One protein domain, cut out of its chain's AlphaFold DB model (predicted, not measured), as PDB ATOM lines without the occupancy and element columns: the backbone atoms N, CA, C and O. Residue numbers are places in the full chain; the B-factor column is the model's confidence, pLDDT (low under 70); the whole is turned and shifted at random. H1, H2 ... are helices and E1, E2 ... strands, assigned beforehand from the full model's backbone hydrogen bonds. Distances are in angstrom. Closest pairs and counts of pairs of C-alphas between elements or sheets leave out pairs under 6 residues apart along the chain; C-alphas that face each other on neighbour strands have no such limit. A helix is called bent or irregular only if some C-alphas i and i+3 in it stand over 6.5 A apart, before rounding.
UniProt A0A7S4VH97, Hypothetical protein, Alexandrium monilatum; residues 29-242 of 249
ATOM      1  N   GLN A  29     -56.221 -48.007  32.270       44.91
ATOM      2  CA  GLN A  29     -56.605 -46.810  31.507       44.91
ATOM      3  C   GLN A  29     -56.587 -45.510  32.334       44.91
ATOM      4  O   GLN A  29     -57.628 -45.006  32.750       44.91
ATOM      5  N   MET A  30     -55.403 -44.944  32.543       45.47
ATOM      6  CA  MET A  30     -55.223 -43.531  32.891       45.47
ATOM      7  C   MET A  30     -54.631 -42.788  31.687       45.47
ATOM      8  O   MET A  30     -53.906 -43.412  30.905       45.47
ATOM      9  N   PRO A  31     -54.917 -41.485  31.495       53.25
ATOM     10  CA  PRO A  31     -54.219 -40.715  30.475       53.25
ATOM     11  C   PRO A  31     -52.705 -40.815  30.740       53.25
ATOM     12  O   PRO A  31     -52.281 -40.633  31.885       53.25
ATOM     13  N   PRO A  32     -51.893 -41.177  29.732       68.62
ATOM     14  CA  PRO A  32     -50.458 -41.326  29.923       68.62
ATOM     15  C   PRO A  32     -49.862 -39.981  30.343       68.62
ATOM     16  O   PRO A  32     -50.213 -38.949  29.766       68.62
ATOM     17  N   LEU A  33     -48.966 -40.002  31.334       80.19
ATOM     18  CA  LEU A  33     -48.177 -38.829  31.724       80.19
ATOM     19  C   LEU A  33     -47.483 -38.241  30.489       80.19
ATOM     20  O   LEU A  33     -46.957 -38.985  29.653       80.19
ATOM     21  N   ARG A  34     -47.477 -36.913  30.373       88.62
ATOM     22  CA  ARG A  34     -46.777 -36.175  29.316       88.62
ATOM     23  C   ARG A  34     -45.269 -36.232  29.519       88.62
ATOM     24  O   ARG A  34     -44.788 -36.543  30.607       88.62
ATOM     25  N   ASP A  35     -44.519 -35.873  28.475       91.31
ATOM     26  CA  ASP A  35     -43.054 -35.851  28.528       91.31
ATOM     27  C   ASP A  35     -42.544 -35.090  29.758       91.31
ATOM     28  O   ASP A  35     -41.831 -35.656  30.581       91.31
ATOM     29  N   VAL A  36     -42.967 -33.831  29.923       93.81
ATOM     30  CA  VAL A  36     -42.482 -32.970  31.009       93.81
ATOM     31  C   VAL A  36     -42.821 -33.536  32.389       93.81
ATOM     32  O   VAL A  36     -41.989 -33.466  33.282       93.81
ATOM     33  N   GLU A  37     -43.984 -34.168  32.556       93.00
ATOM     34  CA  GLU A  37     -44.402 -34.777  33.824       93.00
ATOM     35  C   GLU A  37     -43.538 -35.999  34.170       93.00
ATOM     36  O   GLU A  37     -43.140 -36.177  35.323       93.00
ATOM     37  N   LEU A  38     -43.186 -36.814  33.169       91.69
ATOM     38  CA  LEU A  38     -42.263 -37.941  33.333       91.69
ATOM     39  C   LEU A  38     -40.865 -37.463  33.724       91.69
ATOM     40  O   LEU A  38     -40.270 -37.989  34.668       91.69
ATOM     41  N   LEU A  39     -40.353 -36.454  33.016       95.00
ATOM     42  CA  LEU A  39     -39.054 -35.853  33.310       95.00
ATOM     43  C   LEU A  39     -39.038 -35.262  34.728       95.00
ATOM     44  O   LEU A  39     -38.096 -35.518  35.478       95.00
ATOM     45  N   PHE A  40     -40.096 -34.544  35.124       93.38
ATOM     46  CA  PHE A  40     -40.242 -33.950  36.458       93.38
ATOM     47  C   PHE A  40     -40.272 -35.014  37.558       93.38
ATOM     48  O   PHE A  40     -39.587 -34.880  38.573       93.38
ATOM     49  N   ALA A  41     -41.030 -36.095  37.354       91.31
ATOM     50  CA  ALA A  41     -41.124 -37.200  38.304       91.31
ATOM     51  C   ALA A  41     -39.752 -37.840  38.561       91.31
ATOM     52  O   ALA A  41     -39.353 -38.018  39.714       91.31
ATOM     53  N   VAL A  42     -39.003 -38.133  37.495       92.00
ATOM     54  CA  VAL A  42     -37.675 -38.747  37.611       92.00
ATOM     55  C   VAL A  42     -36.654 -37.775  38.191       92.00
ATOM     56  O   VAL A  42     -35.892 -38.172  39.069       92.00
ATOM     57  N   ALA A  43     -36.668 -36.501  37.795       93.06
ATOM     58  CA  ALA A  43     -35.786 -35.494  38.380       93.06
ATOM     59  C   ALA A  43     -36.012 -35.353  39.895       93.06
ATOM     60  O   ALA A  43     -35.054 -35.391  40.659       93.06
ATOM     61  N   ARG A  44     -37.268 -35.286  40.356       91.12
ATOM     62  CA  ARG A  44     -37.589 -35.228  41.795       91.12
ATOM     63  C   ARG A  44     -37.145 -36.475  42.549       91.12
ATOM     64  O   ARG A  44     -36.603 -36.349  43.643       91.12
ATOM     65  N   HIS A  45     -37.341 -37.655  41.960       88.94
ATOM     66  CA  HIS A  45     -36.877 -38.915  42.538       88.94
ATOM     67  C   HIS A  45     -35.349 -38.938  42.703       88.94
ATOM     68  O   HIS A  45     -34.841 -39.340  43.746       88.94
ATOM     69  N   LEU A  46     -34.610 -38.458  41.699       88.62
ATOM     70  CA  LEU A  46     -33.149 -38.356  41.756       88.62
ATOM     71  C   LEU A  46     -32.664 -37.249  42.702       88.62
ATOM     72  O   LEU A  46     -31.569 -37.352  43.249       88.62
ATOM     73  N   ALA A  47     -33.460 -36.198  42.900       87.75
ATOM     74  CA  ALA A  47     -33.117 -35.077  43.761       87.75
ATOM     75  C   ALA A  47     -33.213 -35.399  45.251       87.75
ATOM     76  O   ALA A  47     -32.447 -34.844  46.034       87.75
ATOM     77  N   GLU A  48     -34.126 -36.281  45.655       83.75
ATOM     78  CA  GLU A  48     -34.364 -36.619  47.061       83.75
ATOM     79  C   GLU A  48     -33.080 -37.006  47.831       83.75
ATOM     80  O   GLU A  48     -32.812 -36.376  48.858       83.75
ATOM     81  N   PRO A  49     -32.224 -37.932  47.349       77.69
ATOM     82  CA  PRO A  49     -30.975 -38.269  48.040       77.69
ATOM     83  C   PRO A  49     -29.871 -37.203  47.919       77.69
ATOM     84  O   PRO A  49     -28.914 -37.238  48.688       77.69
ATOM     85  N   VAL A  50     -29.960 -36.282  46.953       80.38
ATOM     86  CA  VAL A  50     -28.914 -35.277  46.671       80.38
ATOM     87  C   VAL A  50     -29.173 -33.971  47.425       80.38
ATOM     88  O   VAL A  50     -28.249 -33.337  47.942       80.38
ATOM     89  N   LEU A  51     -30.440 -33.557  47.478       80.62
ATOM     90  CA  LEU A  51     -30.895 -32.303  48.070       80.62
ATOM     91  C   LEU A  51     -31.453 -32.492  49.484       80.62
ATOM     92  O   LEU A  51     -31.388 -31.553  50.275       80.62
ATOM     93  N   GLY A  52     -31.965 -33.682  49.818       64.62
ATOM     94  CA  GLY A  52     -32.426 -34.017  51.163       64.62
ATOM     95  C   GLY A  52     -31.265 -34.161  52.152       64.62
ATOM     96  O   GLY A  52     -30.221 -34.716  51.829       64.62
ATOM     97  N   ASN A  53     -31.455 -33.706  53.394       50.78
ATOM     98  CA  ASN A  53     -30.449 -33.736  54.475       50.78
ATOM     99  C   ASN A  53     -30.090 -35.150  54.990       50.78
ATOM    100  O   ASN A  53     -29.482 -35.295  56.051       50.78
ATOM    101  N   SER A  54     -30.474 -36.205  54.274       47.09
ATOM    102  CA  SER A  54     -30.294 -37.591  54.689       47.09
ATOM    103  C   SER A  54     -29.055 -38.175  54.021       47.09
ATOM    104  O   SER A  54     -29.152 -38.952  53.074       47.09
ATOM    105  N   CYS A  55     -27.873 -37.833  54.539       40.62
ATOM    106  CA  CYS A  55     -26.650 -38.583  54.256       40.62
ATOM    107  C   CYS A  55     -26.750 -39.976  54.901       40.62
ATOM    108  O   CYS A  55     -26.160 -40.239  55.946       40.62
ATOM    109  N   SER A  56     -27.530 -40.879  54.306       42.75
ATOM    110  CA  SER A  56     -27.393 -42.299  54.603       42.75
ATOM    111  C   SER A  56     -26.112 -42.782  53.935       42.75
ATOM    112  O   SER A  56     -26.007 -42.783  52.709       42.75
ATOM    113  N   SER A  57     -25.137 -43.210  54.738       44.84
ATOM    114  CA  SER A  57     -23.826 -43.722  54.312       44.84
ATOM    115  C   SER A  57     -23.882 -45.005  53.463       44.84
ATOM    116  O   SER A  57     -22.846 -45.602  53.189       44.84
ATOM    117  N   ALA A  58     -25.079 -45.467  53.097       44.38
ATOM    118  CA  ALA A  58     -25.320 -46.683  52.328       44.38
ATOM    119  C   ALA A  58     -25.732 -46.421  50.867       44.38
ATOM    120  O   ALA A  58     -25.856 -47.374  50.099       44.38
ATOM    121  N   LEU A  59     -25.973 -45.163  50.474       51.06
ATOM    122  CA  LEU A  59     -26.304 -44.829  49.088       51.06
ATOM    123  C   LEU A  59     -25.024 -44.605  48.265       51.06
ATOM    124  O   LEU A  59     -24.053 -44.055  48.786       51.06
ATOM    125  N   PRO A  60     -24.998 -45.030  46.988       58.31
ATOM    126  CA  PRO A  60     -23.882 -44.726  46.099       58.31
ATOM    127  C   PRO A  60     -23.680 -43.210  45.993       58.31
ATOM    128  O   PRO A  60     -24.635 -42.444  46.142       58.31
ATOM    129  N   ALA A  61     -22.440 -42.788  45.727       64.81
ATOM    130  CA  ALA A  61     -22.100 -41.376  45.600       64.81
ATOM    131  C   ALA A  61     -23.047 -40.671  44.603       64.81
ATOM    132  O   ALA A  61     -23.336 -41.232  43.539       64.81
ATOM    133  N   PRO A  62     -23.559 -39.474  44.938       74.50
ATOM    134  CA  PRO A  62     -24.467 -38.736  44.069       74.50
ATOM    135  C   PRO A  62     -23.773 -38.396  42.745       74.50
ATOM    136  O   PRO A  62     -22.630 -37.944  42.728       74.50
ATOM    137  N   ARG A  63     -24.471 -38.620  41.627       85.06
ATOM    138  CA  ARG A  63     -23.946 -38.409  40.270       85.06
ATOM    139  C   ARG A  63     -24.631 -37.219  39.619       85.06
ATOM    140  O   ARG A  63     -25.854 -37.092  39.686       85.06
ATOM    141  N   ALA A  64     -23.858 -36.375  38.943       89.12
ATOM    142  CA  ALA A  64     -24.404 -35.258  38.188       89.12
ATOM    143  C   ALA A  64     -25.155 -35.760  36.952       89.12
ATOM    144  O   ALA A  64     -24.576 -36.416  36.086       89.12
ATOM    145  N   VAL A  65     -26.452 -35.458  36.874       92.00
ATOM    146  CA  VAL A  65     -27.266 -35.713  35.679       92.00
ATOM    147  C   VAL A  65     -26.814 -34.762  34.576       92.00
ATOM    148  O   VAL A  65     -26.623 -33.579  34.829       92.00
ATOM    149  N   SER A  66     -26.648 -35.272  33.357       92.81
ATOM    150  CA  SER A  66     -26.345 -34.473  32.164       92.81
ATOM    151  C   SER A  66     -27.561 -34.315  31.257       92.81
ATOM    152  O   SER A  66     -27.750 -33.258  30.662       92.81
ATOM    153  N   SER A  67     -28.414 -35.338  31.154       94.81
ATOM    154  CA  SER A  67     -29.651 -35.250  30.377       94.81
ATOM    155  C   SER A  67     -30.707 -36.273  30.782       94.81
ATOM    156  O   SER A  67     -30.402 -37.329  31.343       94.81
ATOM    157  N   LEU A  68     -31.952 -35.953  30.437       95.69
ATOM    158  CA  LEU A  68     -33.127 -36.800  30.549       95.69
ATOM    159  C   LEU A  68     -33.836 -36.897  29.190       95.69
ATOM    160  O   LEU A  68     -33.980 -35.896  28.486       95.69
ATOM    161  N   ARG A  69     -34.327 -38.088  28.837       94.75
ATOM    162  CA  ARG A  69     -35.172 -38.314  27.651       94.75
ATOM    163  C   ARG A  69     -36.416 -39.108  28.024       94.75
ATOM    164  O   ARG A  69     -36.283 -40.144  28.665       94.75
ATOM    165  N   ALA A  70     -37.595 -38.650  27.618       91.62
ATOM    166  CA  ALA A  70     -38.872 -39.294  27.902       91.62
ATOM    167  C   ALA A  70     -39.391 -40.128  26.717       91.62
ATOM    168  O   ALA A  70     -39.181 -39.799  25.550       91.62
ATOM    169  N   TRP A  71     -40.110 -41.205  27.040       87.19
ATOM    170  CA  TRP A  71     -40.941 -41.987  26.123       87.19
ATOM    171  C   TRP A  71     -42.323 -42.216  26.755       87.19
ATOM    172  O   TRP A  71     -42.542 -43.260  27.385       87.19
ATOM    173  N   PRO A  72     -43.278 -41.286  26.568       82.94
ATOM    174  CA  PRO A  72     -44.594 -41.330  27.209       82.94
ATOM    175  C   PRO A  72     -45.392 -42.586  26.944       82.94
ATOM    176  O   PRO A  72     -45.947 -43.175  27.865       82.94
ATOM    177  N   ALA A  73     -45.364 -43.068  25.699       77.75
ATOM    178  CA  ALA A  73     -46.059 -44.288  25.301       77.75
ATOM    179  C   ALA A  73     -45.606 -45.538  26.080       77.75
ATOM    180  O   ALA A  73     -46.270 -46.569  26.027       77.75
ATOM    181  N   ARG A  74     -44.460 -45.469  26.770       77.12
ATOM    182  CA  ARG A  74     -43.909 -46.549  27.595       77.12
ATOM    183  C   ARG A  74     -43.813 -46.176  29.076       77.12
ATOM    184  O   ARG A  74     -43.386 -47.014  29.860       77.12
ATOM    185  N   GLY A  75     -44.142 -44.935  29.448       83.31
ATOM    186  CA  GLY A  75     -43.888 -44.404  30.789       83.31
ATOM    187  C   GLY A  75     -42.414 -44.504  31.188       83.31
ATOM    188  O   GLY A  75     -42.118 -44.849  32.326       83.31
ATOM    189  N   LEU A  76     -41.485 -44.292  30.247       86.62
ATOM    190  CA  LEU A  76     -40.048 -44.461  30.484       86.62
ATOM    191  C   LEU A  76     -39.296 -43.139  30.414       86.62
ATOM    192  O   LEU A  76     -39.588 -42.299  29.566       86.62
ATOM    193  N   VAL A  77     -38.251 -43.025  31.230       89.69
ATOM    194  CA  VAL A  77     -37.240 -41.971  31.131       89.69
ATOM    195  C   VAL A  77     -35.850 -42.594  31.120       89.69
ATOM    196  O   VAL A  77     -35.541 -43.453  31.945       89.69
ATOM    197  N   GLN A  78     -35.007 -42.155  30.193       90.94
ATOM    198  CA  GLN A  78     -33.576 -42.445  30.183       90.94
ATOM    199  C   GLN A  78     -32.831 -41.291  30.854       90.94
ATOM    200  O   GLN A  78     -33.073 -40.130  30.531       90.94
ATOM    201  N   VAL A  79     -31.903 -41.624  31.744       92.00
ATOM    202  CA  VAL A  79     -31.040 -40.691  32.470       92.00
ATOM    203  C   VAL A  79     -29.605 -40.908  32.019       92.00
ATOM    204  O   VAL A  79     -29.097 -42.032  32.063       92.00
ATOM    205  N   THR A  80     -28.940 -39.833  31.614       91.12
ATOM    206  CA  THR A  80     -27.499 -39.820  31.350       91.12
ATOM    207  C   THR A  80     -26.816 -38.982  32.421       91.12
ATOM    208  O   THR A  80     -27.337 -37.936  32.805       91.12
ATOM    209  N   TYR A  81     -25.660 -39.436  32.899       89.94
ATOM    210  CA  TYR A  81     -24.847 -38.735  33.894       89.94
ATOM    211  C   TYR A  81     -23.582 -38.159  33.247       89.94
ATOM    212  O   TYR A  81     -23.173 -38.604  32.173       89.94
ATOM    213  N   ALA A  82     -22.980 -37.152  33.875       86.25
ATOM    214  CA  ALA A  82     -21.818 -36.430  33.352       86.25
ATOM    215  C   ALA A  82     -20.507 -37.245  33.387       86.25
ATOM    216  O   ALA A  82     -19.593 -36.976  32.615       86.25
ATOM    217  N   ASP A  83     -20.421 -38.241  34.267       78.31
ATOM    218  CA  ASP A  83     -19.214 -39.007  34.606       78.31
ATOM    219  C   ASP A  83     -19.004 -40.292  33.776       78.31
ATOM    220  O   ASP A  83     -18.013 -40.992  33.974       78.31
ATOM    221  N   GLY A  84     -19.915 -40.649  32.862       59.53
ATOM    222  CA  GLY A  84     -19.938 -41.998  32.286       59.53
ATOM    223  C   GLY A  84     -20.095 -42.074  30.762       59.53
ATOM    224  O   GLY A  84     -21.085 -41.566  30.231       59.53
ATOM    225  N   PRO A  85     -19.226 -42.819  30.047       57.44
ATOM    226  CA  PRO A  85     -19.477 -43.255  28.677       57.44
ATOM    227  C   PRO A  85     -20.416 -44.469  28.699       57.44
ATOM    228  O   PRO A  85     -19.988 -45.589  28.449       57.44
ATOM    229  N   GLN A  86     -21.697 -44.245  29.014       57.88
ATOM    230  CA  GLN A  86     -22.699 -45.297  29.251       57.88
ATOM    231  C   GLN A  86     -22.342 -46.243  30.436       57.88
ATOM    232  O   GLN A  86     -21.181 -46.457  30.765       57.88
ATOM    233  N   PRO A  87     -23.351 -46.780  31.143       54.56
ATOM    234  CA  PRO A  87     -24.724 -46.906  30.695       54.56
ATOM    235  C   PRO A  87     -25.647 -45.848  31.280       54.56
ATOM    236  O   PRO A  87     -25.684 -45.601  32.483       54.56
ATOM    237  N   SER A  88     -26.437 -45.263  30.387       70.75
ATOM    238  CA  SER A  88     -27.640 -44.531  30.752       70.75
ATOM    239  C   SER A  88     -28.589 -45.436  31.536       70.75
ATOM    240  O   SER A  88     -28.790 -46.604  31.175       70.75
ATOM    241  N   GLU A  89     -29.198 -44.899  32.578       85.88
ATOM    242  CA  GLU A  89     -30.163 -45.619  33.400       85.88
ATOM    243  C   GLU A  89     -31.574 -45.396  32.880       85.88
ATOM    244  O   GLU A  89     -31.867 -44.351  32.308       85.88
ATOM    245  N   HIS A  90     -32.450 -46.377  33.070       85.38
ATOM    246  CA  HIS A  90     -33.849 -46.260  32.677       85.38
ATOM    247  C   HIS A  90     -34.740 -46.332  33.909       85.38
ATOM    248  O   HIS A  90     -34.545 -47.182  34.782       85.38
ATOM    249  N   PHE A  91     -35.738 -45.464  33.940       86.81
ATOM    250  CA  PHE A  91     -36.742 -45.383  34.985       86.81
ATOM    251  C   PHE A  91     -38.116 -45.593  34.360       86.81
ATOM    252  O   PHE A  91     -38.421 -44.996  33.328       86.81
ATOM    253  N   ALA A  92     -38.928 -46.449  34.972       85.75
ATOM    254  CA  ALA A  92     -40.357 -46.504  34.724       85.75
ATOM    255  C   ALA A  92     -41.059 -45.527  35.657       85.75
ATOM    256  O   ALA A  92     -40.758 -45.464  36.848       85.75
ATOM    257  N   VAL A  93     -42.028 -44.807  35.119       84.88
ATOM    258  CA  VAL A  93     -42.913 -43.938  35.876       84.88
ATOM    259  C   VAL A  93     -44.323 -44.461  35.692       84.88
ATOM    260  O   VAL A  93     -44.822 -44.568  34.569       84.88
ATOM    261  N   ARG A  94     -44.969 -44.801  36.801       82.19
ATOM    262  CA  ARG A  94     -46.371 -45.204  36.810       82.19
ATOM    263  C   ARG A  94     -47.209 -44.049  37.357       82.19
ATOM    264  O   ARG A  94     -46.839 -43.491  38.395       82.19
ATOM    265  N   PRO A  95     -48.321 -43.692  36.690       70.19
ATOM    266  CA  PRO A  95     -49.276 -42.742  37.239       70.19
ATOM    267  C   PRO A  95     -49.697 -43.167  38.646       70.19
ATOM    268  O   PRO A  95     -49.799 -44.360  38.944       70.19
ATOM    269  N   ALA A  96     -49.922 -42.193  39.520       67.81
ATOM    270  CA  ALA A  96     -50.362 -42.489  40.867       67.81
ATOM    271  C   ALA A  96     -51.778 -43.082  40.849       67.81
ATOM    272  O   ALA A  96     -52.655 -42.596  40.142       67.81
ATOM    273  N   ALA A  97     -52.009 -44.126  41.646       54.25
ATOM    274  CA  ALA A  97     -53.297 -44.820  41.688       54.25
ATOM    275  C   ALA A  97     -54.402 -44.043  42.438       54.25
ATOM    276  O   ALA A  97     -55.544 -44.502  42.485       54.25
ATOM    277  N   ALA A  98     -54.087 -42.901  43.061       52.78
ATOM    278  CA  ALA A  98     -55.052 -42.159  43.867       52.78
ATOM    279  C   ALA A  98     -56.014 -41.349  42.983       52.78
ATOM    280  O   ALA A  98     -55.598 -40.497  42.200       52.78
ATOM    281  N   ALA A  99     -57.316 -41.594  43.152       46.25
ATOM    282  CA  ALA A  99     -58.394 -40.939  42.406       46.25
ATOM    283  C   ALA A  99     -58.526 -39.424  42.680       46.25
ATOM    284  O   ALA A  99     -59.268 -38.744  41.976       46.25
ATOM    285  N   ASP A 100     -57.828 -38.900  43.690       51.00
ATOM    286  CA  ASP A 100     -57.851 -37.491  44.097       51.00
ATOM    287  C   ASP A 100     -56.687 -36.658  43.526       51.00
ATOM    288  O   ASP A 100     -56.620 -35.456  43.776       51.00
ATOM    289  N   GLY A 101     -55.774 -37.273  42.763       49.16
ATOM    290  CA  GLY A 101     -54.636 -36.587  42.144       49.16
ATOM    291  C   GLY A 101     -53.568 -36.095  43.127       49.16
ATOM    292  O   GLY A 101     -52.665 -35.369  42.720       49.16
ATOM    293  N   THR A 102     -53.641 -36.471  44.409       53.41
ATOM    294  CA  THR A 102     -52.701 -35.984  45.437       53.41
ATOM    295  C   THR A 102     -51.440 -36.834  45.563       53.41
ATOM    296  O   THR A 102     -50.421 -36.373  46.084       53.41
ATOM    297  N   ALA A 103     -51.484 -38.080  45.090       62.62
ATOM    298  CA  ALA A 103     -50.353 -38.987  45.174       62.62
ATOM    299  C   ALA A 103     -49.326 -38.702  44.066       62.62
ATOM    300  O   ALA A 103     -49.671 -38.532  42.897       62.62
ATOM    301  N   ALA A 104     -48.045 -38.682  44.439       71.19
ATOM    302  CA  ALA A 104     -46.951 -38.557  43.484       71.19
ATOM    303  C   ALA A 104     -46.853 -39.815  42.595       71.19
ATOM    304  O   ALA A 104     -47.129 -40.924  43.069       71.19
ATOM    305  N   PRO A 105     -46.445 -39.674  41.320       80.75
ATOM    306  CA  PRO A 105     -46.205 -40.820  40.454       80.75
ATOM    307  C   PRO A 105     -45.119 -41.728  41.042       80.75
ATOM    308  O   PRO A 105     -44.123 -41.260  41.599       80.75
ATOM    309  N   ALA A 106     -45.305 -43.039  40.901       83.31
ATOM    310  CA  ALA A 106     -44.332 -44.016  41.368       83.31
ATOM    311  C   ALA A 106     -43.193 -44.128  40.349       83.31
ATOM    312  O   ALA A 106     -43.438 -44.404  39.174       83.31
ATOM    313  N   VAL A 107     -41.956 -43.937  40.805       83.75
ATOM    314  CA  VAL A 107     -40.749 -44.023  39.976       83.75
ATOM    315  C   VAL A 107     -39.963 -45.277  40.360       83.75
ATOM    316  O   VAL A 107     -39.596 -45.460  41.517       83.75
ATOM    317  N   GLU A 108     -39.712 -46.148  39.386       83.19
ATOM    318  CA  GLU A 108     -39.009 -47.422  39.552       83.19
ATOM    319  C   GLU A 108     -37.780 -47.469  38.635       83.19
ATOM    320  O   GLU A 108     -37.886 -47.341  37.415       83.19
ATOM    321  N   ARG A 109     -36.590 -47.688  39.203       83.56
ATOM    322  CA  ARG A 109     -35.348 -47.865  38.435       83.56
ATOM    323  C   ARG A 109     -35.310 -49.269  37.820       83.56
ATOM    324  O   ARG A 109     -35.276 -50.257  38.543       83.56
ATOM    325  N   LEU A 110     -35.233 -49.371  36.491       74.25
ATOM    326  CA  LEU A 110     -35.277 -50.641  35.737       74.25
ATOM    327  C   LEU A 110     -33.894 -51.295  35.503       74.25
ATOM    328  O   LEU A 110     -33.758 -52.240  34.711       74.25
ATOM    329  N   GLY A 111     -32.854 -50.770  36.157       58.06
ATOM    330  CA  GLY A 111     -31.454 -51.192  36.025       58.06
ATOM    331  C   GLY A 111     -30.699 -50.539  34.855       58.06
ATOM    332  O   GLY A 111     -31.274 -50.228  33.810       58.06
ATOM    333  N   GLY A 112     -29.387 -50.338  35.031       51.69
ATOM    334  CA  GLY A 112     -28.458 -49.891  33.982       51.69
ATOM    335  C   GLY A 112     -27.941 -51.061  33.136       51.69
ATOM    336  O   GLY A 112     -28.072 -52.221  33.526       51.69
ATOM    337  N   ALA A 113     -27.350 -50.791  31.970       44.75
ATOM    338  CA  ALA A 113     -26.644 -51.821  31.202       44.75
ATOM    339  C   ALA A 113     -25.267 -52.140  31.818       44.75
ATOM    340  O   ALA A 113     -24.245 -51.875  31.211       44.75
ATOM    341  N   ALA A 114     -25.257 -52.678  33.037       39.72
ATOM    342  CA  ALA A 114     -24.206 -53.524  33.603       39.72
ATOM    343  C   ALA A 114     -24.669 -53.963  34.996       39.72
ATOM    344  O   ALA A 114     -24.858 -53.136  35.889       39.72
ATOM    345  N   ASP A 115     -24.845 -55.268  35.182       35.19
ATOM    346  CA  ASP A 115     -24.792 -55.839  36.519       35.19
ATOM    347  C   ASP A 115     -23.397 -55.582  37.093       35.19
ATOM    348  O   ASP A 115     -22.395 -55.834  36.429       35.19
ATOM    349  N   VAL A 116     -23.360 -55.077  38.323       37.94
ATOM    350  CA  VAL A 116     -22.446 -55.459  39.410       37.94
ATOM    351  C   VAL A 116     -21.230 -56.310  38.981       37.94
ATOM    352  O   VAL A 116     -21.167 -57.502  39.267       37.94
ATOM    353  N   ALA A 117     -20.250 -55.708  38.302       33.50
ATOM    354  CA  ALA A 117     -18.938 -56.316  38.053       33.50
ATOM    355  C   ALA A 117     -17.882 -55.268  37.658       33.50
ATOM    356  O   ALA A 117     -17.173 -55.408  36.666       33.50
ATOM    357  N   ALA A 118     -17.757 -54.206  38.449       33.16
ATOM    358  CA  ALA A 118     -16.512 -53.454  38.558       33.16
ATOM    359  C   ALA A 118     -16.436 -52.932  39.995       33.16
ATOM    360  O   ALA A 118     -17.191 -52.045  40.385       33.16
ATOM    361  N   LEU A 119     -15.589 -53.569  40.804       37.00
ATOM    362  CA  LEU A 119     -15.246 -53.097  42.144       37.00
ATOM    363  C   LEU A 119     -14.760 -51.636  42.068       37.00
ATOM    364  O   LEU A 119     -14.110 -51.268  41.085       37.00
ATOM    365  N   PRO A 120     -15.068 -50.804  43.076       43.25
ATOM    366  CA  PRO A 120     -14.750 -49.385  43.045       43.25
ATOM    367  C   PRO A 120     -13.232 -49.174  43.059       43.25
ATOM    368  O   PRO A 120     -12.510 -49.802  43.833       43.25
ATOM    369  N   ARG A 121     -12.741 -48.239  42.236       40.62
ATOM    370  CA  ARG A 121     -11.563 -47.468  42.641       40.62
ATOM    371  C   ARG A 121     -12.036 -46.570  43.776       40.62
ATOM    372  O   ARG A 121     -12.951 -45.778  43.569       40.62
ATOM    373  N   GLU A 122     -11.467 -46.764  44.960       41.78
ATOM    374  CA  GLU A 122     -11.633 -45.852  46.093       41.78
ATOM    375  C   GLU A 122     -11.406 -44.414  45.591       41.78
ATOM    376  O   GLU A 122     -10.351 -44.155  45.001       41.78
ATOM    377  N   PRO A 123     -12.380 -43.497  45.737       46.88
ATOM    378  CA  PRO A 123     -12.145 -42.100  45.418       46.88
ATOM    379  C   PRO A 123     -11.069 -41.574  46.369       46.88
ATOM    380  O   PRO A 123     -11.144 -41.790  47.581       46.88
ATOM    381  N   GLU A 124     -10.052 -40.898  45.832       42.22
ATOM    382  CA  GLU A 124      -9.108 -40.179  46.681       42.22
ATOM    383  C   GLU A 124      -9.892 -39.186  47.554       42.22
ATOM    384  O   GLU A 124     -10.871 -38.575  47.122       42.22
ATOM    385  N   VAL A 125      -9.475 -39.049  48.812       48.06
ATOM    386  CA  VAL A 125     -10.217 -38.437  49.935       48.06
ATOM    387  C   VAL A 125     -10.561 -36.937  49.732       48.06
ATOM    388  O   VAL A 125     -11.176 -36.317  50.594       48.06
ATOM    389  N   GLY A 126     -10.242 -36.349  48.574       46.88
ATOM    390  CA  GLY A 126     -10.661 -35.007  48.150       46.88
ATOM    391  C   GLY A 126     -11.865 -34.934  47.190       46.88
ATOM    392  O   GLY A 126     -12.410 -33.849  47.026       46.88
ATOM    393  N   ASP A 127     -12.316 -36.043  46.587       57.56
ATOM    394  CA  ASP A 127     -13.135 -36.018  45.351       57.56
ATOM    395  C   ASP A 127     -14.659 -36.183  45.577       57.56
ATOM    396  O   ASP A 127     -15.502 -35.760  44.785       57.56
ATOM    397  N   VAL A 128     -15.062 -36.749  46.721       62.06
ATOM    398  CA  VAL A 128     -16.488 -36.988  47.038       62.06
ATOM    399  C   VAL A 128     -17.253 -35.675  47.253       62.06
ATOM    400  O   VAL A 128     -18.429 -35.576  46.901       62.06
ATOM    401  N   GLY A 129     -16.593 -34.658  47.817       71.31
ATOM    402  CA  GLY A 129     -17.203 -33.350  48.072       71.31
ATOM    403  C   GLY A 129     -17.480 -32.565  46.790       71.31
ATOM    404  O   GLY A 129     -18.557 -31.986  46.648       71.31
ATOM    405  N   GLU A 130     -16.542 -32.590  45.840       78.50
ATOM    406  CA  GLU A 130     -16.688 -31.927  44.542       78.50
ATOM    407  C   GLU A 130     -17.745 -32.625  43.677       78.50
ATOM    408  O   GLU A 130     -18.650 -31.965  43.163       78.50
ATOM    409  N   ALA A 131     -17.721 -33.960  43.612       80.00
ATOM    410  CA  ALA A 131     -18.738 -34.742  42.909       80.00
ATOM    411  C   ALA A 131     -20.151 -34.506  43.475       80.00
ATOM    412  O   ALA A 131     -21.107 -34.314  42.718       80.00
ATOM    413  N   ALA A 132     -20.293 -34.450  44.804       82.75
ATOM    414  CA  ALA A 132     -21.570 -34.153  45.446       82.75
ATOM    415  C   ALA A 132     -22.050 -32.722  45.178       82.75
ATOM    416  O   ALA A 132     -23.240 -32.516  44.921       82.75
ATOM    417  N   ALA A 133     -21.147 -31.738  45.189       86.19
ATOM    418  CA  ALA A 133     -21.473 -30.358  44.841       86.19
ATOM    419  C   ALA A 133     -21.904 -30.228  43.370       86.19
ATOM    420  O   ALA A 133     -22.908 -29.576  43.078       86.19
ATOM    421  N   ALA A 134     -21.205 -30.901  42.451       88.38
ATOM    422  CA  ALA A 134     -21.567 -30.947  41.039       88.38
ATOM    423  C   ALA A 134     -22.934 -31.615  40.822       88.38
ATOM    424  O   ALA A 134     -23.765 -31.093  40.077       88.38
ATOM    425  N   ALA A 135     -23.206 -32.729  41.510       90.00
ATOM    426  CA  ALA A 135     -24.493 -33.413  41.443       90.00
ATOM    427  C   ALA A 135     -25.646 -32.550  41.969       90.00
ATOM    428  O   ALA A 135     -26.699 -32.477  41.334       90.00
ATOM    429  N   ARG A 136     -25.429 -31.852  43.091       91.69
ATOM    430  CA  ARG A 136     -26.383 -30.890  43.655       91.69
ATOM    431  C   ARG A 136     -26.672 -29.754  42.681       91.69
ATOM    432  O   ARG A 136     -27.833 -29.536  42.357       91.69
ATOM    433  N   SER A 137     -25.631 -29.102  42.169       93.31
ATOM    434  CA  SER A 137     -25.760 -27.994  41.217       93.31
ATOM    435  C   SER A 137     -26.517 -28.415  39.951       93.31
ATOM    436  O   SER A 137     -27.478 -27.762  39.548       93.31
ATOM    437  N   ALA A 138     -26.158 -29.562  39.364       94.56
ATOM    438  CA  ALA A 138     -26.859 -30.098  38.200       94.56
ATOM    439  C   ALA A 138     -28.342 -30.360  38.483       94.56
ATOM    440  O   ALA A 138     -29.188 -30.065  37.640       94.56
ATOM    441  N   MET A 139     -28.667 -30.876  39.670       95.19
ATOM    442  CA  MET A 139     -30.047 -31.154  40.050       95.19
ATOM    443  C   MET A 139     -30.864 -29.881  40.285       95.19
ATOM    444  O   MET A 139     -32.004 -29.795  39.838       95.19
ATOM    445  N   GLU A 140     -30.290 -28.883  40.955       96.19
ATOM    446  CA  GLU A 140     -30.942 -27.595  41.207       96.19
ATOM    447  C   GLU A 140     -31.283 -26.876  39.891       96.19
ATOM    448  O   GLU A 140     -32.427 -26.464  39.688       96.19
ATOM    449  N   VAL A 141     -30.330 -26.815  38.953       97.88
ATOM    450  CA  VAL A 141     -30.549 -26.228  37.619       97.88
ATOM    451  C   VAL A 141     -31.575 -27.035  36.815       97.88
ATOM    452  O   VAL A 141     -32.466 -26.454  36.193       97.88
ATOM    453  N   LEU A 142     -31.491 -28.370  36.841       97.69
ATOM    454  CA  LEU A 142     -32.432 -29.245  36.138       97.69
ATOM    455  C   LEU A 142     -33.868 -29.069  36.646       97.69
ATOM    456  O   LEU A 142     -34.784 -28.941  35.835       97.69
ATOM    457  N   LEU A 143     -34.074 -29.038  37.966       97.62
ATOM    458  CA  LEU A 143     -35.398 -28.842  38.560       97.62
ATOM    459  C   LEU A 143     -35.974 -27.465  38.214       97.62
ATOM    460  O   LEU A 143     -37.140 -27.390  37.835       97.62
ATOM    461  N   ALA A 144     -35.165 -26.401  38.267       98.06
ATOM    462  CA  ALA A 144     -35.598 -25.059  37.875       98.06
ATOM    463  C   ALA A 144     -36.007 -24.994  36.389       98.06
ATOM    464  O   ALA A 144     -37.047 -24.427  36.048       98.06
ATOM    465  N   GLY A 145     -35.231 -25.625  35.499       98.25
ATOM    466  CA  GLY A 145     -35.564 -25.718  34.075       98.25
ATOM    467  C   GLY A 145     -36.819 -26.520  33.794       98.25
ATOM    468  O   GLY A 145     -37.672 -26.073  33.031       98.25
ATOM    469  N   LEU A 146     -36.973 -27.673  34.436       98.25
ATOM    470  CA  LEU A 146     -38.179 -28.472  34.286       98.25
ATOM    471  C   LEU A 146     -39.414 -27.761  34.859       98.25
ATOM    472  O   LEU A 146     -40.499 -27.931  34.313       98.25
ATOM    473  N   GLU A 147     -39.270 -26.942  35.904       98.19
ATOM    474  CA  GLU A 147     -40.385 -26.189  36.492       98.19
ATOM    475  C   GLU A 147     -40.824 -25.047  35.569       98.19
ATOM    476  O   GLU A 147     -42.015 -24.849  35.331       98.19
ATOM    477  N   TRP A 148     -39.861 -24.354  34.955       98.12
ATOM    478  CA  TRP A 148     -40.137 -23.382  33.902       98.12
ATOM    479  C   TRP A 148     -40.828 -24.011  32.682       98.12
ATOM    480  O   TRP A 148     -41.797 -23.453  32.169       98.12
ATOM    481  N   LEU A 149     -40.357 -25.180  32.237       98.00
ATOM    482  CA  LEU A 149     -40.934 -25.906  31.102       98.00
ATOM    483  C   LEU A 149     -42.333 -26.437  31.408       98.00
ATOM    484  O   LEU A 149     -43.210 -26.371  30.553       98.00
ATOM    485  N   HIS A 150     -42.564 -26.932  32.623       97.19
ATOM    486  CA  HIS A 150     -43.891 -27.342  33.075       97.19
ATOM    487  C   HIS A 150     -44.872 -26.165  33.013       97.19
ATOM    488  O   HIS A 150     -45.960 -26.289  32.447       97.19
ATOM    489  N   ALA A 151     -44.445 -24.992  33.491       97.50
ATOM    490  CA  ALA A 151     -45.235 -23.772  33.409       97.50
ATOM    491  C   ALA A 151     -45.526 -23.347  31.962       97.50
ATOM    492  O   ALA A 151     -46.645 -22.922  31.682       97.50
ATOM    493  N   ASP A 152     -44.577 -23.527  31.037       96.75
ATOM    494  CA  ASP A 152     -44.798 -23.282  29.606       96.75
ATOM    495  C   ASP A 152     -45.810 -24.263  29.005       96.75
ATOM    496  O   ASP A 152     -46.689 -23.867  28.238       96.75
ATOM    497  N   VAL A 153     -45.718 -25.545  29.370       96.56
ATOM    498  CA  VAL A 153     -46.623 -26.591  28.885       96.56
ATOM    499  C   VAL A 153     -48.044 -26.375  29.394       96.56
ATOM    500  O   VAL A 153     -48.966 -26.586  28.611       96.56
ATOM    501  N   PHE A 154     -48.246 -25.935  30.640       96.00
ATOM    502  CA  PHE A 154     -49.570 -25.887  31.282       96.00
ATOM    503  C   PHE A 154     -50.104 -24.486  31.617       96.00
ATOM    504  O   PHE A 154     -51.239 -24.360  32.075       96.00
ATOM    505  N   GLY A 155     -49.342 -23.423  31.361       94.94
ATOM    506  CA  GLY A 155     -49.789 -22.043  31.570       94.94
ATOM    507  C   GLY A 155     -49.758 -21.585  33.025       94.94
ATOM    508  O   GLY A 155     -50.629 -20.831  33.461       94.94
ATOM    509  N   GLU A 156     -48.766 -22.028  33.797       95.88
ATOM    510  CA  GLU A 156     -48.665 -21.741  35.232       95.88
ATOM    511  C   GLU A 156     -48.004 -20.375  35.475       95.88
ATOM    512  O   GLU A 156     -46.805 -20.235  35.719       95.88
ATOM    513  N   TRP A 157     -48.803 -19.314  35.387       95.06
ATOM    514  CA  TRP A 157     -48.290 -17.941  35.403       95.06
ATOM    515  C   TRP A 157     -47.598 -17.523  36.699       95.06
ATOM    516  O   TRP A 157     -46.665 -16.720  36.650       95.06
ATOM    517  N   ASP A 158     -48.038 -18.051  37.839       96.88
ATOM    518  CA  ASP A 158     -47.409 -17.761  39.130       96.88
ATOM    519  C   ASP A 158     -46.000 -18.360  39.201       96.88
ATOM    520  O   ASP A 158     -45.077 -17.722  39.712       96.88
ATOM    521  N   VAL A 159     -45.805 -19.536  38.593       96.88
ATOM    522  CA  VAL A 159     -44.491 -20.173  38.456       96.88
ATOM    523  C   VAL A 159     -43.589 -19.327  37.564       96.88
ATOM    524  O   VAL A 159     -42.487 -18.975  37.987       96.88
ATOM    525  N   HIS A 160     -44.063 -18.903  36.386       97.44
ATOM    526  CA  HIS A 160     -43.284 -18.006  35.525       97.44
ATOM    527  C   HIS A 160     -42.925 -16.691  36.218       97.44
ATOM    528  O   HIS A 160     -41.792 -16.235  36.097       97.44
ATOM    529  N   ARG A 161     -43.856 -16.078  36.956       97.50
ATOM    530  CA  ARG A 161     -43.601 -14.830  37.686       97.50
ATOM    531  C   ARG A 161     -42.539 -15.010  38.768       97.50
ATOM    532  O   ARG A 161     -41.699 -14.134  38.930       97.50
ATOM    533  N   ARG A 162     -42.579 -16.123  39.503       97.50
ATOM    534  CA  ARG A 162     -41.601 -16.432  40.554       97.50
ATOM    535  C   ARG A 162     -40.214 -16.734  39.980       97.50
ATOM    536  O   ARG A 162     -39.222 -16.318  40.572       97.50
ATOM    537  N   LEU A 163     -40.156 -17.466  38.867       97.75
ATOM    538  CA  LEU A 163     -38.902 -17.911  38.257       97.75
ATOM    539  C   LEU A 163     -38.281 -16.880  37.313       97.75
ATOM    540  O   LEU A 163     -37.085 -16.948  37.075       97.75
ATOM    541  N   ALA A 164     -39.030 -15.933  36.754       98.00
ATOM    542  CA  ALA A 164     -38.458 -14.926  35.866       98.00
ATOM    543  C   ALA A 164     -37.603 -13.914  36.641       98.00
ATOM    544  O   ALA A 164     -38.020 -13.352  37.656       98.00
ATOM    545  N   HIS A 165     -36.408 -13.628  36.128       98.56
ATOM    546  CA  HIS A 165     -35.593 -12.531  36.631       98.56
ATOM    547  C   HIS A 165     -36.250 -11.176  36.301       98.56
ATOM    548  O   HIS A 165     -36.892 -11.024  35.261       98.56
ATOM    549  N   ALA A 166     -36.051 -10.157  37.145       98.06
ATOM    550  CA  ALA A 166     -36.631  -8.819  36.940       98.06
ATOM    551  C   ALA A 166     -36.277  -8.221  35.563       98.06
ATOM    552  O   ALA A 166     -37.101  -7.580  34.917       98.06
ATOM    553  N   GLU A 167     -35.060  -8.502  35.103       97.94
ATOM    554  CA  GLU A 167     -34.485  -8.109  33.810       97.94
ATOM    555  C   GLU A 167     -34.439  -9.278  32.800       97.94
ATOM    556  O   GLU A 167     -33.495  -9.378  32.017       97.94
ATOM    557  N   ALA A 168     -35.386 -10.218  32.869       98.25
ATOM    558  CA  ALA A 168     -35.443 -11.344  31.938       98.25
ATOM    559  C   ALA A 168     -35.583 -10.879  30.479       98.25
ATOM    560  O   ALA A 168     -36.277  -9.902  30.200       98.25
ATOM    561  N   GLU A 169     -34.973 -11.602  29.544       98.12
ATOM    562  CA  GLU A 169     -35.120 -11.367  28.106       98.12
ATOM    563  C   GLU A 169     -35.630 -12.626  27.395       98.12
ATOM    564  O   GLU A 169     -35.171 -13.737  27.657       98.12
ATOM    565  N   MET A 170     -36.616 -12.470  26.511       96.06
ATOM    566  CA  MET A 170     -37.166 -13.582  25.732       96.06
ATOM    567  C   MET A 170     -37.766 -13.066  24.426       96.06
ATOM    568  O   MET A 170     -38.721 -12.295  24.439       96.06
ATOM    569  N   PHE A 171     -37.206 -13.491  23.289       91.38
ATOM    570  CA  PHE A 171     -37.687 -13.135  21.941       91.38
ATOM    571  C   PHE A 171     -37.958 -11.631  21.736       91.38
ATOM    572  O   PHE A 171     -38.966 -11.235  21.155       91.38
ATOM    573  N   GLY A 172     -37.055 -10.785  22.238       92.38
ATOM    574  CA  GLY A 172     -37.147  -9.327  22.135       92.38
ATOM    575  C   GLY A 172     -37.991  -8.645  23.218       92.38
ATOM    576  O   GLY A 172     -37.897  -7.429  23.344       92.38
ATOM    577  N   ALA A 173     -38.757  -9.392  24.021       96.50
ATOM    578  CA  ALA A 173     -39.393  -8.868  25.229       96.50
ATOM    579  C   ALA A 173     -38.352  -8.709  26.343       96.50
ATOM    580  O   ALA A 173     -37.553  -9.627  26.561       96.50
ATOM    581  N   LYS A 174     -38.359  -7.567  27.044       97.75
ATOM    582  CA  LYS A 174     -37.356  -7.234  28.065       97.75
ATOM    583  C   LYS A 174     -37.995  -6.839  29.390       97.75
ATOM    584  O   LYS A 174     -38.868  -5.984  29.467       97.75
ATOM    585  N   GLY A 175     -37.486  -7.434  30.457       97.88
ATOM    586  CA  GLY A 175     -38.042  -7.315  31.794       97.88
ATOM    587  C   GLY A 175     -39.211  -8.271  32.026       97.88
ATOM    588  O   GLY A 175     -39.907  -8.699  31.102       97.88
ATOM    589  N   VAL A 176     -39.430  -8.607  33.297       97.38
ATOM    590  CA  VAL A 176     -40.383  -9.651  33.706       97.38
ATOM    591  C   VAL A 176     -41.798  -9.433  33.159       97.38
ATOM    592  O   VAL A 176     -42.400 -10.374  32.646       97.38
ATOM    593  N   GLU A 177     -42.334  -8.211  33.189       98.12
ATOM    594  CA  GLU A 177     -43.714  -7.966  32.741       98.12
ATOM    595  C   GLU A 177     -43.880  -8.097  31.221       98.12
ATOM    596  O   GLU A 177     -44.886  -8.641  30.757       98.12
ATOM    597  N   GLU A 178     -42.896  -7.666  30.424       98.00
ATOM    598  CA  GLU A 178     -42.952  -7.839  28.970       98.00
ATOM    599  C   GLU A 178     -42.818  -9.309  28.578       98.00
ATOM    600  O   GLU A 178     -43.561  -9.780  27.714       98.00
ATOM    601  N   VAL A 179     -41.922 -10.049  29.240       97.81
ATOM    602  CA  VAL A 179     -41.759 -11.496  29.040       97.81
ATOM    603  C   VAL A 179     -43.052 -12.235  29.388       97.81
ATOM    604  O   VAL A 179     -43.535 -13.041  28.590       97.81
ATOM    605  N   LEU A 180     -43.676 -11.930  30.530       97.12
ATOM    606  CA  LEU A 180     -44.957 -12.529  30.918       97.12
ATOM    607  C   LEU A 180     -46.080 -12.154  29.940       97.12
ATOM    608  O   LEU A 180     -46.898 -13.004  29.584       97.12
ATOM    609  N   SER A 181     -46.117 -10.909  29.462       97.38
ATOM    610  CA  SER A 181     -47.078 -10.470  28.444       97.38
ATOM    611  C   SER A 181     -46.862 -11.176  27.104       97.38
ATOM    612  O   SER A 181     -47.826 -11.590  26.455       97.38
ATOM    613  N   PHE A 182     -45.612 -11.346  26.666       95.88
ATOM    614  CA  PHE A 182     -45.272 -12.149  25.494       95.88
ATOM    615  C   PHE A 182     -45.782 -13.583  25.653       95.88
ATOM    616  O   PHE A 182     -46.541 -14.047  24.802       95.88
ATOM    617  N   LYS A 183     -45.455 -14.252  26.764       95.62
ATOM    618  CA  LYS A 183     -45.879 -15.635  27.003       95.62
ATOM    619  C   LYS A 183     -47.397 -15.783  27.024       95.62
ATOM    620  O   LYS A 183     -47.908 -16.668  26.355       95.62
ATOM    621  N   ARG A 184     -48.139 -14.887  27.686       95.62
ATOM    622  CA  ARG A 184     -49.618 -14.919  27.700       95.62
ATOM    623  C   ARG A 184     -50.242 -14.765  26.312       95.62
ATOM    624  O   ARG A 184     -51.276 -15.359  26.038       95.62
ATOM    625  N   ARG A 185     -49.626 -13.967  25.435       94.25
ATOM    626  CA  ARG A 185     -50.053 -13.833  24.030       94.25
ATOM    627  C   ARG A 185     -49.648 -15.040  23.187       94.25
ATOM    628  O   ARG A 185     -50.287 -15.328  22.177       94.25
ATOM    629  N   PHE A 186     -48.551 -15.702  23.548       91.69
ATOM    630  CA  PHE A 186     -48.012 -16.822  22.792       91.69
ATOM    631  C   PHE A 186     -48.696 -18.149  23.139       91.69
ATOM    632  O   PHE A 186     -49.115 -18.854  22.224       91.69
ATOM    633  N   LEU A 187     -48.817 -18.460  24.429       93.50
ATOM    634  CA  LEU A 187     -49.340 -19.706  24.986       93.50
ATOM    635  C   LEU A 187     -50.851 -19.594  25.188       93.50
ATOM    636  O   LEU A 187     -51.344 -19.266  26.267       93.50
ATOM    637  N   THR A 188     -51.591 -19.809  24.106       91.00
ATOM    638  CA  THR A 188     -53.052 -19.645  24.080       91.00
ATOM    639  C   THR A 188     -53.816 -20.955  24.249       91.00
ATOM    640  O   THR A 188     -55.035 -20.933  24.396       91.00
ATOM    641  N   VAL A 189     -53.122 -22.092  24.193       92.50
ATOM    642  CA  VAL A 189     -53.685 -23.432  24.379       92.50
ATOM    643  C   VAL A 189     -52.745 -24.264  25.235       92.50
ATOM    644  O   VAL A 189     -51.533 -24.051  25.201       92.50
ATOM    645  N   PHE A 190     -53.310 -25.228  25.958       93.00
ATOM    646  CA  PHE A 190     -52.561 -26.139  26.812       93.00
ATOM    647  C   PHE A 190     -53.005 -27.588  26.555       93.00
ATOM    648  O   PHE A 190     -54.208 -27.828  26.414       93.00
ATOM    649  N   PRO A 191     -52.076 -28.558  26.489       94.19
ATOM    650  CA  PRO A 191     -50.630 -28.379  26.591       94.19
ATOM    651  C   PRO A 191     -50.047 -27.605  25.397       94.19
ATOM    652  O   PRO A 191     -50.424 -27.853  24.253       94.19
ATOM    653  N   ALA A 192     -49.150 -26.650  25.657       93.94
ATOM    654  CA  ALA A 192     -48.588 -25.791  24.607       93.94
ATOM    655  C   ALA A 192     -47.421 -26.452  23.854       93.94
ATOM    656  O   ALA A 192     -47.149 -26.100  22.701       93.94
ATOM    657  N   TYR A 193     -46.750 -27.414  24.494       95.25
ATOM    658  CA  TYR A 193     -45.583 -28.109  23.960       95.25
ATOM    659  C   TYR A 193     -45.555 -29.587  24.365       95.25
ATOM    660  O   TYR A 193     -46.052 -29.950  25.429       95.25
ATOM    661  N   ASP A 194     -44.884 -30.401  23.553       94.69
ATOM    662  CA  ASP A 194     -44.290 -31.679  23.966       94.69
ATOM    663  C   ASP A 194     -42.769 -31.478  24.133       94.69
ATOM    664  O   ASP A 194     -42.147 -30.836  23.281       94.69
ATOM    665  N   VAL A 195     -42.166 -31.998  25.210       96.69
ATOM    666  CA  VAL A 195     -40.765 -31.726  25.612       96.69
ATOM    667  C   VAL A 195     -40.026 -33.040  25.904       96.69
ATOM    668  O   VAL A 195     -39.827 -33.398  27.063       96.69
ATOM    669  N   PRO A 196     -39.625 -33.808  24.876       94.25
ATOM    670  CA  PRO A 196     -39.150 -35.181  25.054       94.25
ATOM    671  C   PRO A 196     -37.719 -35.285  25.592       94.25
ATOM    672  O   PRO A 196     -37.281 -36.379  25.951       94.25
ATOM    673  N   PHE A 197     -36.952 -34.194  25.597       96.25
ATOM    674  CA  PHE A 197     -35.541 -34.212  25.959       96.25
ATOM    675  C   PHE A 197     -35.113 -32.921  26.645       96.25
ATOM    676  O   PHE A 197     -35.422 -31.827  26.169       96.25
ATOM    677  N   VAL A 198     -34.335 -33.074  27.716       97.88
ATOM    678  CA  VAL A 198     -33.703 -31.986  28.459       97.88
ATOM    679  C   VAL A 198     -32.249 -32.349  28.740       97.88
ATOM    680  O   VAL A 198     -31.952 -33.457  29.177       97.88
ATOM    681  N   SER A 199     -31.344 -31.406  28.522       97.38
ATOM    682  CA  SER A 199     -29.934 -31.468  28.896       97.38
ATOM    683  C   SER A 199     -29.615 -30.320  29.839       97.38
ATOM    684  O   SER A 199     -30.151 -29.223  29.687       97.38
ATOM    685  N   VAL A 200     -28.713 -30.556  30.783       97.00
ATOM    686  CA  VAL A 200     -28.271 -29.554  31.752       97.00
ATOM    687  C   VAL A 200     -26.775 -29.298  31.615       97.00
ATOM    688  O   VAL A 200     -25.962 -30.221  31.600       97.00
ATOM    689  N   ASP A 201     -26.422 -28.024  31.519       96.56
ATOM    690  CA  ASP A 201     -25.072 -27.513  31.705       96.56
ATOM    691  C   ASP A 201     -25.063 -26.729  33.020       96.56
ATOM    692  O   ASP A 201     -25.403 -25.545  33.083       96.56
ATOM    693  N   ALA A 202     -24.725 -27.433  34.100       94.44
ATOM    694  CA  ALA A 202     -24.743 -26.880  35.448       94.44
ATOM    695  C   ALA A 202     -23.698 -25.771  35.634       94.44
ATOM    696  O   ALA A 202     -23.956 -24.786  36.326       94.44
ATOM    697  N   ALA A 203     -22.537 -25.901  34.982       93.44
ATOM    698  CA  ALA A 203     -21.440 -24.943  35.097       93.44
ATOM    699  C   ALA A 203     -21.843 -23.562  34.564       93.44
ATOM    700  O   ALA A 203     -21.509 -22.541  35.165       93.44
ATOM    701  N   ASN A 204     -22.618 -23.536  33.476       96.44
ATOM    702  CA  ASN A 204     -23.136 -22.303  32.888       96.44
ATOM    703  C   ASN A 204     -24.570 -21.962  33.330       96.44
ATOM    704  O   ASN A 204     -25.103 -20.939  32.901       96.44
ATOM    705  N   ARG A 205     -25.187 -22.792  34.185       98.00
ATOM    706  CA  ARG A 205     -26.602 -22.716  34.584       98.00
ATOM    707  C   ARG A 205     -27.520 -22.575  33.370       98.00
ATOM    708  O   ARG A 205     -28.302 -21.630  33.259       98.00
ATOM    709  N   VAL A 206     -27.381 -23.514  32.439       98.50
ATOM    710  CA  VAL A 206     -28.186 -23.577  31.220       98.50
ATOM    711  C   VAL A 206     -28.946 -24.889  31.171       98.50
ATOM    712  O   VAL A 206     -28.388 -25.961  31.407       98.50
ATOM    713  N   VAL A 207     -30.220 -24.802  30.809       98.56
ATOM    714  CA  VAL A 207     -31.024 -25.957  30.418       98.56
ATOM    715  C   VAL A 207     -31.323 -25.858  28.933       98.56
ATOM    716  O   VAL A 207     -31.794 -24.830  28.452       98.56
ATOM    717  N   VAL A 208     -31.030 -26.930  28.204       98.44
ATOM    718  CA  VAL A 208     -31.314 -27.052  26.774       98.44
ATOM    719  C   VAL A 208     -32.388 -28.103  26.592       98.44
ATOM    720  O   VAL A 208     -32.224 -29.224  27.068       98.44
ATOM    721  N   CYS A 209     -33.473 -27.787  25.896       97.69
ATOM    722  CA  CYS A 209     -34.551 -28.749  25.686       97.69
ATOM    723  C   CYS A 209     -35.039 -28.774  24.243       97.69
ATOM    724  O   CYS A 209     -35.180 -27.740  23.593       97.69
ATOM    725  N   GLU A 210     -35.321 -29.976  23.749       96.50
ATOM    726  CA  GLU A 210     -36.065 -30.157  22.504       96.50
ATOM    727  C   GLU A 210     -37.552 -29.960  22.796       96.50
ATOM    728  O   GLU A 210     -38.050 -30.454  23.807       96.50
ATOM    729  N   PHE A 211     -38.273 -29.296  21.896       95.19
ATOM    730  CA  PHE A 211     -39.720 -29.163  22.008       95.19
ATOM    731  C   PHE A 211     -40.428 -29.315  20.661       95.19
ATOM    732  O   PHE A 211     -39.867 -29.034  19.596       95.19
ATOM    733  N   THR A 212     -41.701 -29.699  20.720       95.00
ATOM    734  CA  THR A 212     -42.671 -29.551  19.630       95.00
ATOM    735  C   THR A 212     -43.763 -28.593  20.083       95.00
ATOM    736  O   THR A 212     -44.437 -28.859  21.068       95.00
ATOM    737  N   CYS A 213     -43.929 -27.471  19.385       94.25
ATOM    738  CA  CYS A 213     -44.981 -26.494  19.658       94.25
ATOM    739  C   CYS A 213     -46.324 -27.014  19.147       94.25
ATOM    740  O   CYS A 213     -46.433 -27.387  17.978       94.25
ATOM    741  N   LEU A 214     -47.323 -27.017  20.028       93.25
ATOM    742  CA  LEU A 214     -48.689 -27.484  19.776       93.25
ATOM    743  C   LEU A 214     -49.684 -26.325  19.619       93.25
ATOM    744  O   LEU A 214     -50.866 -26.550  19.370       93.25
ATOM    745  N   VAL A 215     -49.218 -25.081  19.773       91.31
ATOM    746  CA  VAL A 215     -50.051 -23.888  19.604       91.31
ATOM    747  C   VAL A 215     -50.473 -23.745  18.134       91.31
ATOM    748  O   VAL A 215     -49.587 -23.648  17.277       91.31
ATOM    749  N   PRO A 216     -51.788 -23.673  17.836       89.75
ATOM    750  CA  PRO A 216     -52.295 -23.541  16.477       89.75
ATOM    751  C   PRO A 216     -51.685 -22.362  15.713       89.75
ATOM    752  O   PRO A 216     -51.653 -21.235  16.214       89.75
ATOM    753  N   GLY A 217     -51.220 -22.620  14.492       89.31
ATOM    754  CA  GLY A 217     -50.568 -21.637  13.621       89.31
ATOM    755  C   GLY A 217     -49.124 -21.286  14.006       89.31
ATOM    756  O   GLY A 217     -48.557 -20.355  13.438       89.31
ATOM    757  N   LYS A 218     -48.534 -21.976  14.987       88.56
ATOM    758  CA  LYS A 218     -47.142 -21.795  15.448       88.56
ATOM    759  C   LYS A 218     -46.421 -23.132  15.641       88.56
ATOM    760  O   LYS A 218     -45.431 -23.223  16.382       88.56
ATOM    761  N   GLU A 219     -46.955 -24.182  15.035       91.25
ATOM    762  CA  GLU A 219     -46.517 -25.553  15.204       91.25
ATOM    763  C   GLU A 219     -45.092 -25.758  14.692       91.25
ATOM    764  O   GLU A 219     -44.571 -25.029  13.847       91.25
ATOM    765  N   GLY A 220     -44.446 -26.799  15.207       90.56
ATOM    766  CA  GLY A 220     -43.141 -27.232  14.727       90.56
ATOM    767  C   GLY A 220     -42.134 -27.417  15.844       90.56
ATOM    768  O   GLY A 220     -42.402 -27.153  17.017       90.56
ATOM    769  N   ARG A 221     -40.955 -27.900  15.458       93.94
ATOM    770  CA  ARG A 221     -39.906 -28.286  16.401       93.94
ATOM    771  C   ARG A 221     -38.907 -27.170  16.637       93.94
ATOM    772  O   ARG A 221     -38.624 -26.369  15.739       93.94
ATOM    773  N   GLY A 222     -38.338 -27.161  17.827       94.81
ATOM    774  CA  GLY A 222     -37.232 -26.288  18.154       94.81
ATOM    775  C   GLY A 222     -36.409 -26.803  19.317       94.81
ATOM    776  O   GLY A 222     -36.671 -27.866  19.884       94.81
ATOM    777  N   THR A 223     -35.388 -26.023  19.634       96.69
ATOM    778  CA  THR A 223     -34.557 -26.192  20.816       96.69
ATOM    779  C   THR A 223     -34.531 -24.880  21.570       96.69
ATOM    780  O   THR A 223     -34.125 -23.873  20.987       96.69
ATOM    781  N   ASP A 224     -34.941 -24.908  22.833       97.12
ATOM    782  CA  ASP A 224     -34.803 -23.774  23.740       97.12
ATOM    783  C   ASP A 224     -33.497 -23.887  24.525       97.12
ATOM    784  O   ASP A 224     -33.064 -24.981  24.894       97.12
ATOM    785  N   PHE A 225     -32.894 -22.732  24.785       98.38
ATOM    786  CA  PHE A 225     -31.775 -22.535  25.692       98.38
ATOM    787  C   PHE A 225     -32.249 -21.588  26.791       98.38
ATOM    788  O   PHE A 225     -32.536 -20.416  26.529       98.38
ATOM    789  N   ILE A 226     -32.350 -22.101  28.011       98.56
ATOM    790  CA  ILE A 226     -32.851 -21.382  29.180       98.56
ATOM    791  C   ILE A 226     -31.658 -21.086  30.078       98.56
ATOM    792  O   ILE A 226     -31.030 -22.003  30.604       98.56
ATOM    793  N   PHE A 227     -31.339 -19.808  30.237       98.62
ATOM    794  CA  PHE A 227     -30.207 -19.335  31.025       98.62
ATOM    795  C   PHE A 227     -30.690 -18.829  32.376       98.62
ATOM    796  O   PHE A 227     -31.610 -18.005  32.436       98.62
ATOM    797  N   PHE A 228     -30.027 -19.263  33.443       98.62
ATOM    798  CA  PHE A 228     -30.362 -18.885  34.809       98.62
ATOM    799  C   PHE A 228     -29.282 -18.005  35.447       98.62
ATOM    800  O   PHE A 228     -28.082 -18.135  35.178       98.62
ATOM    801  N   ASP A 229     -29.709 -17.107  36.330       97.94
ATOM    802  CA  ASP A 229     -28.806 -16.406  37.238       97.94
ATOM    803  C   ASP A 229     -28.382 -17.296  38.427       97.94
ATOM    804  O   ASP A 229     -28.661 -18.495  38.464       97.94
ATOM    805  N   ALA A 230     -27.652 -16.723  39.386       96.25
ATOM    806  CA  ALA A 230     -27.180 -17.449  40.565       96.25
ATOM    807  C   ALA A 230     -28.310 -17.872  41.525       96.25
ATOM    808  O   ALA A 230     -28.133 -18.844  42.253       96.25
ATOM    809  N   ASP A 231     -29.458 -17.190  41.487       97.19
ATOM    810  CA  ASP A 231     -30.645 -17.491  42.296       97.19
ATOM    811  C   ASP A 231     -31.614 -18.436  41.560       97.19
ATOM    812  O   ASP A 231     -32.759 -18.619  41.981       97.19
ATOM    813  N   LEU A 232     -31.168 -19.024  40.442       97.81
ATOM    814  CA  LEU A 232     -31.948 -19.901  39.569       97.81
ATOM    815  C   LEU A 232     -33.201 -19.228  38.998       97.81
ATOM    816  O   LEU A 232     -34.206 -19.884  38.714       97.81
ATOM    817  N   ARG A 233     -33.131 -17.914  38.771       98.38
ATOM    818  CA  ARG A 233     -34.135 -17.182  38.004       98.38
ATOM    819  C   ARG A 233     -33.768 -17.147  36.531       98.38
ATOM    820  O   ARG A 233     -32.622 -16.905  36.157       98.38
ATOM    821  N   VAL A 234     -34.766 -17.340  35.677       98.62
ATOM    822  CA  VAL A 234     -34.629 -17.299  34.224       98.62
ATOM    823  C   VAL A 234     -34.265 -15.888  33.791       98.62
ATOM    824  O   VAL A 234     -35.057 -14.951  33.910       98.62
ATOM    825  N   ARG A 235     -33.045 -15.752  33.279       98.31
ATOM    826  CA  ARG A 235     -32.462 -14.492  32.826       98.31
ATOM    827  C   ARG A 235     -32.639 -14.289  31.329       98.31
ATOM    828  O   ARG A 235     -32.871 -13.166  30.893       98.31
ATOM    829  N   ASN A 236     -32.518 -15.356  30.549       98.06
ATOM    830  CA  ASN A 236     -32.672 -15.298  29.103       98.06
ATOM    831  C   ASN A 236     -33.243 -16.615  28.579       98.06
ATOM    832  O   ASN A 236     -32.859 -17.682  29.060       98.06
ATOM    833  N   VAL A 237     -34.111 -16.537  27.575       97.94
ATOM    834  CA  VAL A 237     -34.535 -17.699  26.790       97.94
ATOM    835  C   VAL A 237     -34.349 -17.396  25.312       97.94
ATOM    836  O   VAL A 237     -34.911 -16.436  24.779       97.94
ATOM    837  N   THR A 238     -33.583 -18.247  24.638       96.06
ATOM    838  CA  THR A 238     -33.443 -18.223  23.181       96.06
ATOM    839  C   THR A 238     -33.923 -19.539  22.597       96.06
ATOM    840  O   THR A 238     -33.856 -20.574  23.252       96.06
ATOM    841  N   ALA A 239     -34.404 -19.501  21.355       93.38
ATOM    842  CA  ALA A 239     -34.854 -20.696  20.658       93.38
ATOM    843  C   ALA A 239     -34.291 -20.767  19.252       93.38
ATOM    844  O   ALA A 239     -34.272 -19.777  18.516       93.38
ATOM    845  N   VAL A 240     -33.927 -21.978  18.853       92.88
ATOM    846  CA  VAL A 240     -33.633 -22.326  17.468       92.88
ATOM    847  C   VAL A 240     -34.785 -23.170  16.946       92.88
ATOM    848  O   VAL A 240     -34.990 -24.296  17.391       92.88
ATOM    849  N   ARG A 241     -35.544 -22.645  15.981       88.56
ATOM    850  CA  ARG A 241     -36.554 -23.432  15.260       88.56
ATOM    851  C   ARG A 241     -35.866 -24.344  14.249       88.56
ATOM    852  O   ARG A 241     -34.946 -23.930  13.547       88.56
ATOM    853  N   HIS A 242     -36.304 -25.599  14.183       86.50
ATOM    854  CA  HIS A 242     -35.696 -26.611  13.309       86.50
ATOM    855  C   HIS A 242     -36.229 -26.554  11.873       86.50
ATOM    856  O   HIS A 242     -35.630 -27.140  10.971       86.50
TER     857      HIS A 242
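AT A GLANCE: This is residues 29 to 242 of the 249 residues of the protein "Hypothetical protein" of Alexandrium monilatum (UniProt A0A7S4VH97). A twisted sheet of nine strands curls round two helices, H1 and long H2, which run side by side in opposite directions on one face; the other face is bare. H4 covers the E5 edge on that same face, with short H3 between H2 and H4, while residues 52 to 58 and 115 to 122 stick out. The 214 printed residues hold four named helices and nine named strands, in the order H1 E1 E2 E3 E4 H2 H3 E5 H4 E6 E7 E8 E9. The mixed sheet runs E4 E3 E2 E1 E6 E7 E8 E9 E5; the class is mixed, helices and strands, in two layers, helices on one face of a sheet. The whole is compact, radius of gyration of the C-alphas 18.1 A, spanning 55 by 44 by 34 A.

HOW THE PARTS SIT: H1, residues 35 to 51, has a kink of 29 degrees near residue 45 and is only just irregular, with C-alphas 46 and 49 6.7 A apart. E1 (65 to 71), E2 (76 to 81), E3 (89 to 94) and E4 (106 to 112) form a meander, each strand the antiparallel neighbour of the one before, with N 78 and O 69, N 91 and O 77, and N 92 and O 108 each 2.8 A apart. H1 is on the sheet; its closest C-alphas with E1 are Asp 35 and Ala 70, 5.5 A. H2 (127 to 154) touches H1 at a shallow tilt of 30 degrees, opposite ways, closest at C-alphas Val 50 and Arg 136, 5.9 A. H3 (157 to 163) forms a helical hairpin with H2, touching its residues 144 to 151 alone, closest at C-alphas Ala 151 and Val 159, 6.2 A; it only grazes the sheet. H4 (176 to 186) lies over edge strand E5 (164 to 170) at a height over the sheet of 10.3 A, and only just stands up from it, rising 42 degrees. E6 (193 to 201), E7 (206 to 213), E8 (220 to 228) and E9 (234 to 241) form a second meander, with N 208 and O 199, N 224 and O 209, and N 223 and O 240 each 2.9 A apart. E6 is antiparallel to E1, N 68 to O 198 2.8 A; E9 is parallel to E5, N 169 to O 235 2.9 A. Every O i to N i+4 pair is within hydrogen-bond range in H2, H3 and H4; in H1, 11 of 13 are.

IN THESE COORDINATES: H1 begins at C-alpha 35 (-43.054, -35.851, 28.528) and spans 23.3 A. H2 spans 40.3 A, ending at C-alpha 154 (-49.570, -25.887, 31.282). E6, 21.9 A, bends by 70 degrees at residue 196; E8 spans 25.2 A. E9 ends at C-alpha 241 (-36.554, -23.432, 15.260).

THE WHOLE: The C-alphas farthest apart, Val 125 and Gly 217, are 56.8 A apart. The printed part has no cut; H1 to E1, E3 to E4 and E4 to H2 are long links. Confidence is under 70 in residues 29 to 32, 52 to 61, 84 to 87, 96 to 103 and 111 to 128.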